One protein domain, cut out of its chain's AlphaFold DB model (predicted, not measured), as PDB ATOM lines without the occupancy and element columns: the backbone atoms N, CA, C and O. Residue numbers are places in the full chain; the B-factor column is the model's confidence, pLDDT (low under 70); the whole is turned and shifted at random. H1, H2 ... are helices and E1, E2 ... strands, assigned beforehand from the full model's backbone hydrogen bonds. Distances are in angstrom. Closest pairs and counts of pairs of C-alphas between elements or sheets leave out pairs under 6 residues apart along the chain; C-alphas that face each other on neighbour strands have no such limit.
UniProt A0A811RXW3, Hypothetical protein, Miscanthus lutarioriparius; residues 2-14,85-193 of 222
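AT A GLANCE: This is residues 2 to 14 and 85 to 193 of the 222 residues of the protein "Hypothetical protein" of Miscanthus lutarioriparius (UniProt A0A811RXW3). A strongly twisted sheet of six strands, curled like part of a barrel, is drawn out at one end into the long pair E1 and E8. H4 packs along that end over E8, H3 lies over E5 and E6, H2 and H1 pack on other parts of the sheet, and the small hairpin E3 and E4 lies near E8. The printed part has 122 residues with four named helices and eight named strands, in the order E1 E2 E3 E4 H1 H2 E5 E6 E7 H3 H4 E8; its class is mixed, helices and strands. The sheet, in order E2 E7 E6 E5 E1 E8, is mixed. The whole is compact, with a radius of gyration of the C-alphas of 15.1 A and spans of 44 by 30 by 30 A.

HOW THE PARTS SIT: Edge strand E8, residues 182 to 192, is antiparallel to E1, residues 3 to 13, with N 7 and O 188 within hydrogen-bond range at 2.8 A. E5, residues 128 to 133, is parallel to E1, their directions 47 degrees apart, with N 8 and O 133 at 2.8 A. E5, E6, residues 139 to 147, and E7, residues 152 to 156, form a meander, each strand the antiparallel neighbour of the one before, and two hairpins; N 130 and O 142 are 2.8 A apart, N 145 and O 154 2.9 A. E7 is antiparallel to edge strand E2, residues 85 to 87, with N 86 and O 153 at 2.8 A. H4, residues 169 to 178, is over E8 at a height over the sheet of 8.5 A and runs along the strands, at 19 degrees to E8 on the local plane; the closest C-alphas, Ala 176 and Lys 182, are 5.7 A apart. H3, residues 159 to 166, is over E6 and E5 at a height of 9.5 A; its closest C-alphas with E6, Glu 159 and Phe 140, are 5.8 A apart. H2, residues 109 to 116, is on the sheet, with the closest C-alphas to E6, Val 115 and Trp 145, 4.7 A apart. H1, residues 100 to 105, is on the same face as H4, two layers with helices on one face of a sheet, at a height of 7.3 A and over none of the strands. E3, residues 91 to 93, and E4, residues 96 to 98, form an antiparallel hairpin, with N 96 and O 93 at 3.1 A. In H1, H2, H3 and H4 every O i to N i+4 pair is within hydrogen-bond range.

IN THESE COORDINATES: E8 is 32.2 A long from first to last C-alpha, E1 31.7 A, E6 24.3 A, E5 16.0 A and H4 14.2 A. E1 begins at C-alpha 3 (32.578, -36.956, -28.286), and E8 ends at C-alpha 192 (37.539, -34.606, -28.319).

THE WHOLE: The two C-alphas farthest apart, Asp 110 and Glu 178, are 45.2 A apart. Residues 15 to 84 are not printed, and C-alphas 14 and 85 across the cut are 22.7 A apart. H2 to E5 is a long link of 11 residues. Mean pLDDT of the printed part is 80.6; residue 10 and residues 12 to 14, 90 to 101 and 117 to 125 are under 70.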
ATOM      1  N   GLU A   2      34.759 -39.219 -24.555       81.81
ATOM      2  CA  GLU A   2      35.019 -38.154 -25.552       81.81
ATOM      3  C   GLU A   2      33.933 -38.160 -26.635       81.81
ATOM      4  O   GLU A   2      33.496 -39.246 -27.010       81.81
ATOM      5  N   ALA A   3      33.537 -37.006 -27.177       81.44
ATOM      6  CA  ALA A   3      32.578 -36.956 -28.286       81.44
ATOM      7  C   ALA A   3      33.280 -37.153 -29.638       81.44
ATOM      8  O   ALA A   3      34.396 -36.659 -29.840       81.44
ATOM      9  N   ILE A   4      32.629 -37.851 -30.573       87.06
ATOM     10  CA  ILE A   4      33.109 -37.976 -31.955       87.06
ATOM     11  C   ILE A   4      32.869 -36.695 -32.771       87.06
ATOM     12  O   ILE A   4      31.817 -36.060 -32.694       87.06
ATOM     13  N   ALA A   5      33.840 -36.350 -33.614       85.56
ATOM     14  CA  ALA A   5      33.721 -35.344 -34.661       85.56
ATOM     15  C   ALA A   5      34.440 -35.784 -35.939       85.56
ATOM     16  O   ALA A   5      35.207 -36.754 -35.956       85.56
ATOM     17  N   VAL A   6      34.167 -35.074 -37.032       82.88
ATOM     18  CA  VAL A   6      34.767 -35.358 -38.336       82.88
ATOM     19  C   VAL A   6      35.361 -34.109 -38.973       82.88
ATOM     20  O   VAL A   6      34.864 -33.000 -38.805       82.88
ATOM     21  N   ALA A   7      36.426 -34.281 -39.744       80.75
ATOM     22  CA  ALA A   7      36.948 -33.275 -40.652       80.75
ATOM     23  C   ALA A   7      36.742 -33.743 -42.096       80.75
ATOM     24  O   ALA A   7      37.074 -34.878 -42.446       80.75
ATOM     25  N   VAL A   8      36.185 -32.870 -42.929       78.81
ATOM     26  CA  VAL A   8      35.913 -33.111 -44.346       78.81
ATOM     27  C   VAL A   8      36.874 -32.262 -45.166       78.81
ATOM     28  O   VAL A   8      36.874 -31.036 -45.087       78.81
ATOM     29  N   VAL A   9      37.702 -32.914 -45.973       77.12
ATOM     30  CA  VAL A   9      38.717 -32.251 -46.790       77.12
ATOM     31  C   VAL A   9      38.522 -32.643 -48.243       77.12
ATOM     32  O   VAL A   9      38.660 -33.808 -48.600       77.12
ATOM     33  N   ALA A  10      38.214 -31.669 -49.096       68.38
ATOM     34  CA  ALA A  10      38.140 -31.869 -50.538       68.38
ATOM     35  C   ALA A  10      39.477 -31.514 -51.206       68.38
ATOM     36  O   ALA A  10      40.111 -30.514 -50.862       68.38
ATOM     37  N   SER A  11      39.912 -32.333 -52.164       70.38
ATOM     38  CA  SER A  11      41.125 -32.094 -52.941       70.38
ATOM     39  C   SER A  11      41.043 -32.610 -54.375       70.38
ATOM     40  O   SER A  11      40.371 -33.596 -54.661       70.38
ATOM     41  N   LEU A  12      41.737 -31.944 -55.297       65.38
ATOM     42  CA  LEU A  12      41.848 -32.399 -56.682       65.38
ATOM     43  C   LEU A  12      42.936 -33.467 -56.800       65.38
ATOM     44  O   LEU A  12      44.058 -33.263 -56.337       65.38
ATOM     45  N   ARG A  13      42.640 -34.567 -57.494       68.19
ATOM     46  CA  ARG A  13      43.648 -35.544 -57.920       68.19
ATOM     47  C   ARG A  13      43.736 -35.613 -59.438       68.19
ATOM     48  O   ARG A  13      42.726 -35.539 -60.146       68.19
ATOM     49  N   LEU A  14      44.962 -35.774 -59.943       57.28
ATOM     50  CA  LEU A  14      45.151 -36.207 -61.322       57.28
ATOM     51  C   LEU A  14      44.543 -37.603 -61.456       57.28
ATOM     52  O   LEU A  14      44.906 -38.520 -60.722       57.28
ATOM     53  N   LEU A  85      27.221 -40.015 -48.919       86.50
ATOM     54  CA  LEU A  85      27.096 -41.450 -48.649       86.50
ATOM     55  C   LEU A  85      28.473 -42.087 -48.449       86.50
ATOM     56  O   LEU A  85      29.345 -41.973 -49.310       86.50
ATOM     57  N   ILE A  86      28.622 -42.815 -47.344       86.62
ATOM     58  CA  ILE A  86      29.842 -43.506 -46.919       86.62
ATOM     59  C   ILE A  86      29.515 -45.008 -46.842       86.62
ATOM     60  O   ILE A  86      28.970 -45.472 -45.837       86.62
ATOM     61  N   PRO A  87      29.761 -45.782 -47.912       82.50
ATOM     62  CA  PRO A  87      29.398 -47.197 -47.960       82.50
ATOM     63  C   PRO A  87      30.165 -48.027 -46.931       82.50
ATOM     64  O   PRO A  87      31.372 -47.886 -46.815       82.50
ATOM     65  N   CYS A  88      29.532 -48.990 -46.266       77.12
ATOM     66  CA  CYS A  88      30.208 -49.840 -45.281       77.12
ATOM     67  C   CYS A  88      31.007 -51.006 -45.878       77.12
ATOM     68  O   CYS A  88      31.357 -51.947 -45.174       77.12
ATOM     69  N   ARG A  89      31.302 -50.967 -47.182       70.88
ATOM     70  CA  ARG A  89      32.020 -52.043 -47.875       70.88
ATOM     71  C   ARG A  89      33.528 -51.790 -47.782       70.88
ATOM     72  O   ARG A  89      33.999 -50.847 -48.422       70.88
ATOM     73  N   PRO A  90      34.283 -52.595 -47.015       59.47
ATOM     74  CA  PRO A  90      35.724 -52.429 -46.922       59.47
ATOM     75  C   PRO A  90      36.387 -52.713 -48.272       59.47
ATOM     76  O   PRO A  90      35.981 -53.616 -49.010       59.47
ATOM     77  N   GLY A  91      37.425 -51.943 -48.590       56.31
ATOM     78  CA  GLY A  91      38.293 -52.182 -49.741       56.31
ATOM     79  C   GLY A  91      38.524 -50.955 -50.617       56.31
ATOM     80  O   GLY A  91      37.837 -49.939 -50.518       56.31
ATOM     81  N   ARG A  92      39.523 -51.072 -51.499       55.94
ATOM     82  CA  ARG A  92      39.787 -50.121 -52.582       55.94
ATOM     83  C   ARG A  92      39.138 -50.635 -53.858       55.94
ATOM     84  O   ARG A  92      39.728 -51.443 -54.567       55.94
ATOM     85  N   LYS A  93      37.924 -50.182 -54.158       57.06
ATOM     86  CA  LYS A  93      37.291 -50.421 -55.464       57.06
ATOM     87  C   LYS A  93      36.907 -49.081 -56.084       57.06
ATOM     88  O   LYS A  93      36.407 -48.199 -55.394       57.06
ATOM     89  N   HIS A  94      37.186 -48.920 -57.378       54.91
ATOM     90  CA  HIS A  94      36.820 -47.738 -58.175       54.91
ATOM     91  C   HIS A  94      37.267 -46.372 -57.605       54.91
ATOM     92  O   HIS A  94      36.558 -45.382 -57.756       54.91
ATOM     93  N   GLY A  95      38.435 -46.295 -56.956       56.53
ATOM     94  CA  GLY A  95      38.949 -45.029 -56.409       56.53
ATOM     95  C   GLY A  95      38.275 -44.570 -55.110       56.53
ATOM     96  O   GLY A  95      38.440 -43.421 -54.707       56.53
ATOM     97  N   VAL A  96      37.528 -45.454 -54.443       59.16
ATOM     98  CA  VAL A  96      37.001 -45.227 -53.094       59.16
ATOM     99  C   VAL A  96      37.853 -46.016 -52.104       59.16
ATOM    100  O   VAL A  96      37.977 -47.233 -52.237       59.16
ATOM    101  N   ILE A  97      38.453 -45.340 -51.126       64.50
ATOM    102  CA  ILE A  97      38.982 -45.984 -49.922       64.50
ATOM    103  C   ILE A  97      37.882 -45.867 -48.883       64.50
ATOM    104  O   ILE A  97      37.617 -44.771 -48.396       64.50
ATOM    105  N   THR A  98      37.255 -46.979 -48.524       62.53
ATOM    106  CA  THR A  98      36.337 -46.970 -47.386       62.53
ATOM    107  C   THR A  98      36.874 -47.858 -46.289       62.53
ATOM    108  O   THR A  98      37.060 -49.057 -46.496       62.53
ATOM    109  N   ASP A  99      37.093 -47.259 -45.123       65.50
ATOM    110  CA  ASP A  99      37.278 -47.970 -43.869       65.50
ATOM    111  C   ASP A  99      36.105 -47.626 -42.945       65.50
ATOM    112  O   ASP A  99      36.212 -46.927 -41.939       65.50
ATOM    113  N   ALA A 100      34.917 -48.086 -43.333       63.22
ATOM    114  CA  ALA A 100      33.731 -47.926 -42.502       63.22
ATOM    115  C   ALA A 100      33.828 -48.706 -41.187       63.22
ATOM    116  O   ALA A 100      33.154 -48.350 -40.219       63.22
ATOM    117  N   ASN A 101      34.687 -49.729 -41.131       66.12
ATOM    118  CA  ASN A 101      35.049 -50.380 -39.880       66.12
ATOM    119  C   ASN A 101      35.794 -49.396 -38.975       66.12
ATOM    120  O   ASN A 101      35.469 -49.324 -37.795       66.12
ATOM    121  N   ALA A 102      36.696 -48.567 -39.513       70.44
ATOM    122  CA  ALA A 102      37.313 -47.486 -38.753       70.44
ATOM    123  C   ALA A 102      36.285 -46.447 -38.296       70.44
ATOM    124  O   ALA A 102      36.269 -46.146 -37.108       70.44
ATOM    125  N   LEU A 103      35.382 -45.954 -39.156       81.31
ATOM    126  CA  LEU A 103      34.333 -45.019 -38.701       81.31
ATOM    127  C   LEU A 103      33.474 -45.631 -37.581       81.31
ATOM    128  O   LEU A 103      33.213 -44.979 -36.577       81.31
ATOM    129  N   THR A 104      33.099 -46.903 -37.713       82.69
ATOM    130  CA  THR A 104      32.336 -47.632 -36.686       82.69
ATOM    131  C   THR A 104      33.142 -47.833 -35.399       82.69
ATOM    132  O   THR A 104      32.579 -47.776 -34.307       82.69
ATOM    133  N   ALA A 105      34.454 -48.053 -35.497       82.44
ATOM    134  CA  ALA A 105      35.354 -48.160 -34.349       82.44
ATOM    135  C   ALA A 105      35.517 -46.825 -33.607       82.44
ATOM    136  O   ALA A 105      35.787 -46.823 -32.409       82.44
ATOM    137  N   PHE A 106      35.310 -45.698 -34.294       86.12
ATOM    138  CA  PHE A 106      35.264 -44.378 -33.675       86.12
ATOM    139  C   PHE A 106      33.968 -44.090 -32.928       86.12
ATOM    140  O   PHE A 106      33.937 -43.049 -32.289       86.12
ATOM    141  N   LEU A 107      32.943 -44.950 -32.955       86.69
ATOM    142  CA  LEU A 107      31.674 -44.769 -32.233       86.69
ATOM    143  C   LEU A 107      31.628 -45.623 -30.949       86.69
ATOM    144  O   LEU A 107      32.028 -46.792 -30.967       86.69
ATOM    145  N   THR A 108      31.113 -45.069 -29.845       87.81
ATOM    146  CA  THR A 108      30.808 -45.816 -28.612       87.81
ATOM    147  C   THR A 108      29.580 -46.697 -28.824       87.81
ATOM    148  O   THR A 108      28.928 -46.620 -29.865       87.81
ATOM    149  N   ALA A 109      29.250 -47.550 -27.850       85.62
ATOM    150  CA  ALA A 109      27.993 -48.296 -27.875       85.62
ATOM    151  C   ALA A 109      26.782 -47.344 -27.977       85.62
ATOM    152  O   ALA A 109      26.006 -47.451 -28.921       85.62
ATOM    153  N   ASP A 110      26.716 -46.330 -27.113       83.56
ATOM    154  CA  ASP A 110      25.611 -45.360 -27.094       83.56
ATOM    155  C   ASP A 110      25.525 -44.527 -28.388       83.56
ATOM    156  O   ASP A 110      24.440 -44.245 -28.910       83.56
ATOM    157  N   GLU A 111      26.675 -44.147 -28.956       89.25
ATOM    158  CA  GLU A 111      26.734 -43.440 -30.239       89.25
ATOM    159  C   GLU A 111      26.285 -44.355 -31.389       89.25
ATOM    160  O   GLU A 111      25.576 -43.898 -32.286       89.25
ATOM    161  N   LYS A 112      26.640 -45.651 -31.360       86.44
ATOM    162  CA  LYS A 112      26.167 -46.651 -32.336       86.44
ATOM    163  C   LYS A 112      24.654 -46.784 -32.290       86.44
ATOM    164  O   LYS A 112      24.023 -46.752 -33.346       86.44
ATOM    165  N   ASP A 113      24.075 -46.861 -31.101       83.69
ATOM    166  CA  ASP A 113      22.626 -46.939 -30.932       83.69
ATOM    167  C   ASP A 113      21.943 -45.666 -31.446       83.69
ATOM    168  O   ASP A 113      20.939 -45.732 -32.155       83.69
ATOM    169  N   SER A 114      22.556 -44.503 -31.214       84.88
ATOM    170  CA  SER A 114      22.065 -43.213 -31.711       84.88
ATOM    171  C   SER A 114      22.110 -43.095 -33.242       84.88
ATOM    172  O   SER A 114      21.173 -42.576 -33.854       84.88
ATOM    173  N   VAL A 115      23.172 -43.585 -33.897       84.69
ATOM    174  CA  VAL A 115      23.266 -43.585 -35.372       84.69
ATOM    175  C   VAL A 115      22.469 -44.715 -36.027       84.69
ATOM    176  O   VAL A 115      22.198 -44.614 -37.221       84.69
ATOM    177  N   CYS A 116      22.123 -45.779 -35.294       81.50
ATOM    178  CA  CYS A 116      21.383 -46.947 -35.794       81.50
ATOM    179  C   CYS A 116      19.907 -46.976 -35.388       81.50
ATOM    180  O   CYS A 116      19.236 -47.953 -35.737       81.50
ATOM    181  N   GLY A 117      19.443 -45.973 -34.631       69.06
ATOM    182  CA  GLY A 117      18.107 -45.927 -34.039       69.06
ATOM    183  C   GLY A 117      16.979 -46.144 -35.050       69.06
ATOM    184  O   GLY A 117      17.183 -46.141 -36.259       69.06
ATOM    185  N   ASP A 118      15.757 -46.353 -34.575       60.28
ATOM    186  CA  ASP A 118      14.658 -46.661 -35.489       60.28
ATOM    187  C   ASP A 118      14.153 -45.434 -36.259       60.28
ATOM    188  O   ASP A 118      13.989 -44.328 -35.734       60.28
ATOM    189  N   SER A 119      13.865 -45.653 -37.543       55.72
ATOM    190  CA  SER A 119      13.419 -44.650 -38.516       55.72
ATOM    191  C   SER A 119      12.008 -44.104 -38.288       55.72
ATOM    192  O   SER A 119      11.579 -43.229 -39.037       55.72
ATOM    193  N   TYR A 120      11.298 -44.601 -37.273       49.72
ATOM    194  CA  TYR A 120       9.939 -44.175 -36.930       49.72
ATOM    195  C   TYR A 120       9.885 -42.817 -36.220       49.72
ATOM    196  O   TYR A 120       8.808 -42.240 -36.075       49.72
ATOM    197  N   ARG A 121      11.031 -42.268 -35.800       53.25
ATOM    198  CA  ARG A 121      11.098 -40.882 -35.331       53.25
ATOM    199  C   ARG A 121      11.044 -39.913 -36.516       53.25
ATOM    200  O   ARG A 121      11.519 -40.209 -37.608       53.25
ATOM    201  N   ARG A 122      10.460 -38.739 -36.264       54.00
ATOM    202  CA  ARG A 122      10.472 -37.543 -37.122       54.00
ATOM    203  C   ARG A 122      11.784 -37.437 -37.928       54.00
ATOM    204  O   ARG A 122      12.863 -37.576 -37.356       54.00
ATOM    205  N   ARG A 123      11.697 -37.236 -39.252       56.16
ATOM    206  CA  ARG A 123      12.837 -37.299 -40.202       56.16
ATOM    207  C   ARG A 123      13.976 -36.324 -39.832       56.16
ATOM    208  O   ARG A 123      15.135 -36.580 -40.140       56.16
ATOM    209  N   ASP A 124      13.637 -35.244 -39.135       55.22
ATOM    210  CA  ASP A 124      14.494 -34.209 -38.540       55.22
ATOM    211  C   ASP A 124      15.265 -34.656 -37.280       55.22
ATOM    212  O   ASP A 124      16.309 -34.091 -36.958       55.22
ATOM    213  N   LEU A 125      14.809 -35.710 -36.597       62.50
ATOM    214  CA  LEU A 125      15.450 -36.292 -35.411       62.50
ATOM    215  C   LEU A 125      16.266 -37.554 -35.724       62.50
ATOM    216  O   LEU A 125      16.800 -38.188 -34.815       62.50
ATOM    217  N   GLN A 126      16.374 -37.927 -36.999       75.62
ATOM    218  CA  GLN A 126      17.062 -39.140 -37.419       75.62
ATOM    219  C   GLN A 126      18.589 -38.983 -37.314       75.62
ATOM    220  O   GLN A 126      19.161 -38.004 -37.791       75.62
ATOM    221  N   GLY A 127      19.264 -39.940 -36.679       84.50
ATOM    222  CA  GLY A 127      20.718 -39.963 -36.497       84.50
ATOM    223  C   GLY A 127      21.273 -39.040 -35.426       84.50
ATOM    224  O   GLY A 127      20.538 -38.368 -34.712       84.50
ATOM    225  N   MET A 128      22.594 -39.041 -35.302       89.25
ATOM    226  CA  MET A 128      23.332 -38.362 -34.243       89.25
ATOM    227  C   MET A 128      23.916 -37.050 -34.759       89.25
ATOM    228  O   MET A 128      24.431 -37.018 -35.873       89.25
ATOM    229  N   GLN A 129      23.863 -35.976 -33.967       89.12
ATOM    230  CA  GLN A 129      24.570 -34.740 -34.312       89.12
ATOM    231  C   GLN A 129      26.081 -34.961 -34.219       89.12
ATOM    232  O   GLN A 129      26.566 -35.512 -33.235       89.12
ATOM    233  N   VAL A 130      26.816 -34.537 -35.243       90.00
ATOM    234  CA  VAL A 130      28.272 -34.671 -35.321       90.00
ATOM    235  C   VAL A 130      28.859 -33.362 -35.849       90.00
ATOM    236  O   VAL A 130      28.524 -32.958 -36.968       90.00
ATOM    237  N   PRO A 131      29.755 -32.704 -35.094       92.69
ATOM    238  CA  PRO A 131      30.495 -31.556 -35.597       92.69
ATOM    239  C   PRO A 131      31.368 -31.966 -36.785       92.69
ATOM    240  O   PRO A 131      32.165 -32.904 -36.684       92.69
ATOM    241  N   ALA A 132      31.233 -31.249 -37.895       91.81
ATOM    242  CA  ALA A 132      32.081 -31.380 -39.067       91.81
ATOM    243  C   ALA A 132      32.939 -30.123 -39.243       91.81
ATOM    244  O   ALA A 132      32.444 -29.009 -39.084       91.81
ATOM    245  N   TYR A 133      34.208 -30.297 -39.597       90.69
ATOM    246  CA  TYR A 133      35.126 -29.192 -39.874       90.69
ATOM    247  C   TYR A 133      35.644 -29.268 -41.303       90.69
ATOM    248  O   TYR A 133      36.010 -30.348 -41.765       90.69
ATOM    249  N   ASP A 134      35.693 -28.140 -42.004       89.69
ATOM    250  CA  ASP A 134      36.333 -28.079 -43.318       89.69
ATOM    251  C   ASP A 134      37.840 -27.787 -43.224       89.69
ATOM    252  O   ASP A 134      38.411 -27.605 -42.146       89.69
ATOM    253  N   ARG A 135      38.514 -27.712 -44.377       85.00
ATOM    254  CA  ARG A 135      39.959 -27.421 -44.450       85.00
ATOM    255  C   ARG A 135      40.358 -26.056 -43.866       85.00
ATOM    256  O   ARG A 135      41.529 -25.860 -43.544       85.00
ATOM    257  N   HIS A 136      39.410 -25.127 -43.756       86.00
ATOM    258  CA  HIS A 136      39.591 -23.788 -43.205       86.00
ATOM    259  C   HIS A 136      39.251 -23.735 -41.709       86.00
ATOM    260  O   HIS A 136      39.271 -22.658 -41.125       86.00
ATOM    261  N   GLY A 137      38.948 -24.877 -41.079       87.19
ATOM    262  CA  GLY A 137      38.594 -24.960 -39.665       87.19
ATOM    263  C   GLY A 137      37.184 -24.457 -39.349       87.19
ATOM    264  O   GLY A 137      36.834 -24.349 -38.175       87.19
ATOM    265  N   ARG A 138      36.355 -24.165 -40.361       91.44
ATOM    266  CA  ARG A 138      34.965 -23.749 -40.135       91.44
ATOM    267  C   ARG A 138      34.141 -24.944 -39.690       91.44
ATOM    268  O   ARG A 138      34.257 -26.027 -40.264       91.44
ATOM    269  N   ARG A 139      33.304 -24.725 -38.678       92.56
ATOM    270  CA  ARG A 139      32.420 -25.741 -38.111       92.56
ATOM    271  C   ARG A 139      31.070 -25.766 -38.828       92.56
ATOM    272  O   ARG A 139      30.481 -24.726 -39.116       92.56
ATOM    273  N   PHE A 140      30.560 -26.971 -39.038       90.88
ATOM    274  CA  PHE A 140      29.237 -27.263 -39.568       90.88
ATOM    275  C   PHE A 140      28.604 -28.350 -38.703       90.88
ATOM    276  O   PHE A 140      29.179 -29.428 -38.540       90.88
ATOM    277  N   ASP A 141      27.432 -28.086 -38.137       91.19
ATOM    278  CA  ASP A 141      26.729 -29.072 -37.318       91.19
ATOM    279  C   ASP A 141      25.932 -30.018 -38.229       91.19
ATOM    280  O   ASP A 141      24.836 -29.717 -38.707       91.19
ATOM    281  N   MET A 142      26.539 -31.169 -38.519       90.12
ATOM    282  CA  MET A 142      25.978 -32.204 -39.383       90.12
ATOM    283  C   MET A 142      25.292 -33.290 -38.550       90.12
ATOM    284  O   MET A 142      25.335 -33.312 -37.320       90.12
ATOM    285  N   ARG A 143      24.671 -34.242 -39.236       90.44
ATOM    286  CA  ARG A 143      24.111 -35.465 -38.673       90.44
ATOM    287  C   ARG A 143      24.736 -36.682 -39.335       90.44
ATOM    288  O   ARG A 143      24.919 -36.709 -40.552       90.44
ATOM    289  N   LEU A 144      25.024 -37.697 -38.529       90.56
ATOM    290  CA  LEU A 144      25.496 -39.005 -38.956       90.56
ATOM    291  C   LEU A 144      24.392 -40.045 -38.746       90.56
ATOM    292  O   LEU A 144      23.822 -40.152 -37.660       90.56
ATOM    293  N   TRP A 145      24.093 -40.825 -39.781       89.75
ATOM    294  CA  TRP A 145      23.061 -41.860 -39.730       89.75
ATOM    295  C   TRP A 145      23.475 -43.130 -40.460       89.75
ATOM    296  O   TRP A 145      23.929 -43.058 -41.600       89.75
ATOM    297  N   MET A 146      23.271 -44.294 -39.842       86.75
ATOM    298  CA  MET A 146      23.502 -45.594 -40.461       86.75
ATOM    299  C   MET A 146      22.235 -46.082 -41.166       86.75
ATOM    300  O   MET A 146      21.247 -46.473 -40.547       86.75
ATOM    301  N   VAL A 147      22.268 -46.124 -42.496       85.44
ATOM    302  CA  VAL A 147      21.182 -46.691 -43.298       85.44
ATOM    303  C   VAL A 147      21.401 -48.186 -43.450       85.44
ATOM    304  O   VAL A 147      22.115 -48.631 -44.350       85.44
ATOM    305  N   ARG A 148      20.748 -48.967 -42.584       80.19
ATOM    306  CA  ARG A 148      20.895 -50.432 -42.520       80.19
ATOM    307  C   ARG A 148      20.635 -51.114 -43.866       80.19
ATOM    308  O   ARG A 148      21.442 -51.933 -44.289       80.19
ATOM    309  N   SER A 149      19.587 -50.709 -44.589       79.06
ATOM    310  CA  SER A 149      19.234 -51.288 -45.899       79.06
ATOM    311  C   SER A 149      20.275 -51.048 -46.997       79.06
ATOM    312  O   SER A 149      20.351 -51.815 -47.950       79.06
ATOM    313  N   GLN A 150      21.087 -49.995 -46.874       77.75
ATOM    314  CA  GLN A 150      22.151 -49.669 -47.829       77.75
ATOM    315  C   GLN A 150      23.532 -50.079 -47.314       77.75
ATOM    316  O   GLN A 150      24.505 -49.972 -48.059       77.75
ATOM    317  N   SER A 151      23.612 -50.540 -46.059       83.31
ATOM    318  CA  SER A 151      24.854 -50.746 -45.319       83.31
ATOM    319  C   SER A 151      25.812 -49.573 -45.550       83.31
ATOM    320  O   SER A 151      26.873 -49.724 -46.155       83.31
ATOM    321  N   ALA A 152      25.368 -48.365 -45.196       85.06
ATOM    322  CA  ALA A 152      26.106 -47.132 -45.447       85.06
ATOM    323  C   ALA A 152      25.788 -46.067 -44.399       85.06
ATOM    324  O   ALA A 152      24.622 -45.864 -44.047       85.06
ATOM    325  N   TYR A 153      26.810 -45.323 -43.984       88.00
ATOM    326  CA  TYR A 153      26.617 -44.094 -43.232       88.00
ATOM    327  C   TYR A 153      26.236 -42.943 -44.168       88.00
ATOM    328  O   TYR A 153      26.666 -42.865 -45.321       88.00
ATOM    329  N   ARG A 154      25.425 -42.025 -43.655       88.94
ATOM    330  CA  ARG A 154      25.083 -40.747 -44.273       88.94
ATOM    331  C   ARG A 154      25.576 -39.632 -43.379       88.94
ATOM    332  O   ARG A 154      25.165 -39.574 -42.225       88.94
ATOM    333  N   LEU A 155      26.389 -38.746 -43.939       89.06
ATOM    334  CA  LEU A 155      26.636 -37.431 -43.365       89.06
ATOM    335  C   LEU A 155      25.700 -36.447 -44.070       89.06
ATOM    336  O   LEU A 155      25.734 -36.333 -45.295       89.06
ATOM    337  N   PHE A 156      24.799 -35.817 -43.328       87.75
ATOM    338  CA  PHE A 156      23.713 -35.002 -43.876       87.75
ATOM    339  C   PHE A 156      23.296 -33.911 -42.886       87.75
ATOM    340  O   PHE A 156      23.795 -33.871 -41.769       87.75
ATOM    341  N   GLY A 157      22.364 -33.039 -43.264       85.94
ATOM    342  CA  GLY A 157      21.811 -32.016 -42.371       85.94
ATOM    343  C   GLY A 157      21.541 -30.702 -43.094       85.94
ATOM    344  O   GLY A 157      21.862 -30.565 -44.275       85.94
ATOM    345  N   SER A 158      20.960 -29.734 -42.383       84.19
ATOM    346  CA  SER A 158      20.715 -28.382 -42.911       84.19
ATOM    347  C   SER A 158      22.012 -27.677 -43.313       84.19
ATOM    348  O   SER A 158      22.052 -26.983 -44.326       84.19
ATOM    349  N   GLU A 159      23.092 -27.936 -42.574       89.38
ATOM    350  CA  GLU A 159      24.401 -27.316 -42.791       89.38
ATOM    351  C   GLU A 159      25.150 -27.898 -43.997       89.38
ATOM    352  O   GLU A 159      26.140 -27.315 -44.432       89.38
ATOM    353  N   TRP A 160      24.679 -29.008 -44.587       86.75
ATOM    354  CA  TRP A 160      25.318 -29.619 -45.761       86.75
ATOM    355  C   TRP A 160      25.357 -28.658 -46.948       86.75
ATOM    356  O   TRP A 160      26.392 -28.509 -47.592       86.75
ATOM    357  N   ARG A 161      24.252 -27.952 -47.212       88.19
ATOM    358  CA  ARG A 161      24.197 -26.968 -48.302       88.19
ATOM    359  C   ARG A 161      25.183 -25.825 -48.069       88.19
ATOM    360  O   ARG A 161      25.872 -25.431 -49.004       88.19
ATOM    361  N   ARG A 162      25.283 -25.333 -46.827       90.25
ATOM    362  CA  ARG A 162      26.267 -24.303 -46.468       90.25
ATOM    363  C   ARG A 162      27.690 -24.820 -46.657       90.25
ATOM    364  O   ARG A 162      28.512 -24.126 -47.231       90.25
ATOM    365  N   PHE A 163      27.960 -26.060 -46.255       89.56
ATOM    366  CA  PHE A 163      29.259 -26.692 -46.465       89.56
ATOM    367  C   PHE A 163      29.646 -26.759 -47.949       89.56
ATOM    368  O   PHE A 163      30.781 -26.414 -48.276       89.56
ATOM    369  N   LEU A 164      28.726 -27.160 -48.837       88.62
ATOM    370  CA  LEU A 164      28.973 -27.187 -50.285       88.62
ATOM    371  C   LEU A 164      29.320 -25.791 -50.825       88.62
ATOM    372  O   LEU A 164      30.310 -25.656 -51.544       88.62
ATOM    373  N   ALA A 165      28.538 -24.776 -50.443       89.56
ATOM    374  CA  ALA A 165      28.704 -23.395 -50.894       89.56
ATOM    375  C   ALA A 165      30.000 -22.754 -50.366       89.56
ATOM    376  O   ALA A 165      30.810 -22.260 -51.147       89.56
ATOM    377  N   ASP A 166      30.253 -22.831 -49.057       90.00
ATOM    378  CA  ASP A 166      31.430 -22.230 -48.410       90.00
ATOM    379  C   ASP A 166      32.751 -22.869 -48.871       90.00
ATOM    380  O   ASP A 166      33.824 -22.269 -48.741       90.00
ATOM    381  N   ASN A 167      32.690 -24.103 -49.383       87.00
ATOM    382  CA  ASN A 167      33.829 -24.823 -49.954       87.00
ATOM    383  C   ASN A 167      33.828 -24.838 -51.492       87.00
ATOM    384  O   ASN A 167      34.709 -25.475 -52.073       87.00
ATOM    385  N   GLN A 168      32.881 -24.145 -52.141       89.69
ATOM    386  CA  GLN A 168      32.774 -23.993 -53.599       89.69
ATOM    387  C   GLN A 168      32.871 -25.331 -54.347       89.69
ATOM    388  O   GLN A 168      33.612 -25.480 -55.323       89.69
ATOM    389  N   LEU A 169      32.207 -26.367 -53.823       87.81
ATOM    390  CA  LEU A 169      32.396 -27.734 -54.315       87.81
ATOM    391  C   LEU A 169      31.757 -27.967 -55.689       87.81
ATOM    392  O   LEU A 169      32.262 -28.795 -56.451       87.81
ATOM    393  N   GLU A 170      30.698 -27.233 -56.031       87.56
ATOM    394  CA  GLU A 170      30.085 -27.281 -57.362       87.56
ATOM    395  C   GLU A 170      31.022 -26.685 -58.421       87.56
ATOM    396  O   GLU A 170      31.300 -27.320 -59.443       87.56
ATOM    397  N   GLU A 171      31.588 -25.512 -58.140       87.94
ATOM    398  CA  GLU A 171      32.558 -24.834 -58.995       87.94
ATOM    399  C   GLU A 171      33.833 -25.668 -59.120       87.94
ATOM    400  O   GLU A 171      34.309 -25.925 -60.226       87.94
ATOM    401  N   ALA A 172      34.356 -26.181 -58.004       86.31
ATOM    402  CA  ALA A 172      35.523 -27.056 -58.002       86.31
ATOM    403  C   ALA A 172      35.296 -28.318 -58.847       86.31
ATOM    404  O   ALA A 172      36.213 -28.779 -59.532       86.31
ATOM    405  N   MET A 173      34.080 -28.873 -58.834       87.00
ATOM    406  CA  MET A 173      33.724 -30.025 -59.656       87.00
ATOM    407  C   MET A 173      33.665 -29.666 -61.146       87.00
ATOM    408  O   MET A 173      34.133 -30.452 -61.978       87.00
ATOM    409  N   ALA A 174      33.137 -28.489 -61.495       87.56
ATOM    410  CA  ALA A 174      33.129 -27.986 -62.868       87.56
ATOM    411  C   ALA A 174      34.559 -27.793 -63.402       87.56
ATOM    412  O   ALA A 174      34.906 -28.370 -64.433       87.56
ATOM    413  N   VAL A 175      35.423 -27.110 -62.645       86.38
ATOM    414  CA  VAL A 175      36.834 -26.905 -63.017       86.38
ATOM    415  C   VAL A 175      37.576 -28.245 -63.107       86.38
ATOM    416  O   VAL A 175      38.347 -28.473 -64.039       86.38
ATOM    417  N   ALA A 176      37.340 -29.180 -62.178       85.31
ATOM    418  CA  ALA A 176      37.938 -30.514 -62.249       85.31
ATOM    419  C   ALA A 176      37.587 -31.216 -63.566       85.31
ATOM    420  O   ALA A 176      38.469 -31.779 -64.214       85.31
ATOM    421  N   LYS A 177      36.318 -31.140 -63.984       86.38
ATOM    422  CA  LYS A 177      35.841 -31.721 -65.240       86.38
ATOM    423  C   LYS A 177      36.522 -31.084 -66.454       86.38
ATOM    424  O   LYS A 177      36.980 -31.822 -67.322       86.38
ATOM    425  N   GLU A 178      36.615 -29.756 -66.503       87.94
ATOM    426  CA  GLU A 178      37.293 -29.020 -67.584       87.94
ATOM    427  C   GLU A 178      38.775 -29.393 -67.692       87.94
ATOM    428  O   GLU A 178      39.288 -29.616 -68.785       87.94
ATOM    429  N   MET A 179      39.453 -29.550 -66.553       84.81
ATOM    430  CA  MET A 179      40.863 -29.943 -66.499       84.81
ATOM    431  C   MET A 179      41.105 -31.447 -66.726       84.81
ATOM    432  O   MET A 179      42.245 -31.900 -66.608       84.81
ATOM    433  N   GLY A 180      40.066 -32.253 -66.971       85.62
ATOM    434  CA  GLY A 180      40.189 -33.713 -67.058       85.62
ATOM    435  C   GLY A 180      40.652 -34.375 -65.749       85.62
ATOM    436  O   GLY A 180      41.232 -35.461 -65.764       85.62
ATOM    437  N   ARG A 181      40.422 -33.717 -64.610       85.38
ATOM    438  CA  ARG A 181      40.786 -34.160 -63.258       85.38
ATOM    439  C   ARG A 181      39.573 -34.698 -62.506       85.38
ATOM    440  O   ARG A 181      38.428 -34.585 -62.936       85.38
ATOM    441  N   LYS A 182      39.841 -35.300 -61.349       84.81
ATOM    442  CA  LYS A 182      38.817 -35.804 -60.436       84.81
ATOM    443  C   LYS A 182      38.882 -35.030 -59.127       84.81
ATOM    444  O   LYS A 182      39.967 -34.805 -58.591       84.81
ATOM    445  N   LEU A 183      37.719 -34.629 -58.627       86.31
ATOM    446  CA  LEU A 183      37.588 -34.072 -57.287       86.31
ATOM    447  C   LEU A 183      37.407 -35.230 -56.309       86.31
ATOM    448  O   LEU A 183      36.526 -36.066 -56.492       86.31
ATOM    449  N   GLU A 184      38.245 -35.297 -55.287       85.75
ATOM    450  CA  GLU A 184      38.144 -36.276 -54.216       85.75
ATOM    451  C   GLU A 184      37.803 -35.604 -52.894       85.75
ATOM    452  O   GLU A 184      38.244 -34.493 -52.612       85.75
ATOM    453  N   VAL A 185      37.055 -36.308 -52.055       85.81
ATOM    454  CA  VAL A 185      36.840 -35.947 -50.658       85.81
ATOM    455  C   VAL A 185      37.524 -36.969 -49.766       85.81
ATOM    456  O   VAL A 185      37.521 -38.163 -50.063       85.81
ATOM    457  N   GLU A 186      38.094 -36.496 -48.669       87.56
ATOM    458  CA  GLU A 186      38.620 -37.275 -47.560       87.56
ATOM    459  C   GLU A 186      37.832 -36.917 -46.293       87.56
ATOM    460  O   GLU A 186      37.642 -35.744 -45.973       87.56
ATOM    461  N   LEU A 187      37.381 -37.931 -45.566       87.75
ATOM    462  CA  LEU A 187      36.741 -37.813 -44.264       87.75
ATOM    463  C   LEU A 187      37.681 -38.382 -43.210       87.75
ATOM    464  O   LEU A 187      38.084 -39.549 -43.276       87.75
ATOM    465  N   TRP A 188      37.993 -37.557 -42.226       89.62
ATOM    466  CA  TRP A 188      38.867 -37.885 -41.113       89.62
ATOM    467  C   TRP A 188      38.051 -37.856 -39.826       89.62
ATOM    468  O   TRP A 188      37.399 -36.859 -39.544       89.62
ATOM    469  N   ALA A 189      38.065 -38.938 -39.056       90.00
ATOM    470  CA  ALA A 189      37.389 -39.007 -37.766       90.00
ATOM    471  C   ALA A 189      38.383 -38.755 -36.629       90.00
ATOM    472  O   ALA A 189      39.546 -39.164 -36.704       90.00
ATOM    473  N   PHE A 190      37.915 -38.088 -35.582       89.19
ATOM    474  CA  PHE A 190      38.651 -37.857 -34.344       89.19
ATOM    475  C   PHE A 190      37.668 -37.738 -33.177       89.19
ATOM    476  O   PHE A 190      36.460 -37.586 -33.370       89.19
ATOM    477  N   ARG A 191      38.186 -37.808 -31.956       90.12
ATOM    478  CA  ARG A 191      37.433 -37.545 -30.736       90.12
ATOM    479  C   ARG A 191      37.993 -36.346 -29.991       90.12
ATOM    480  O   ARG A 191      39.151 -35.977 -30.174       90.12
ATOM    481  N   SER A 192      37.149 -35.713 -29.187       89.44
ATOM    482  CA  SER A 192      37.539 -34.606 -28.319       89.44
ATOM    483  C   SER A 192      36.615 -34.523 -27.102       89.44
ATOM    484  O   SER A 192      35.392 -34.627 -27.216       89.44
ATOM    485  N   VAL A 193      37.205 -34.304 -25.925       85.94
ATOM    486  CA  VAL A 193      36.467 -33.995 -24.686       85.94
ATOM    487  C   VAL A 193      35.818 -32.613 -24.719       85.94
ATOM    488  O   VAL A 193      34.782 -32.401 -24.094       85.94
TER     489      VAL A 193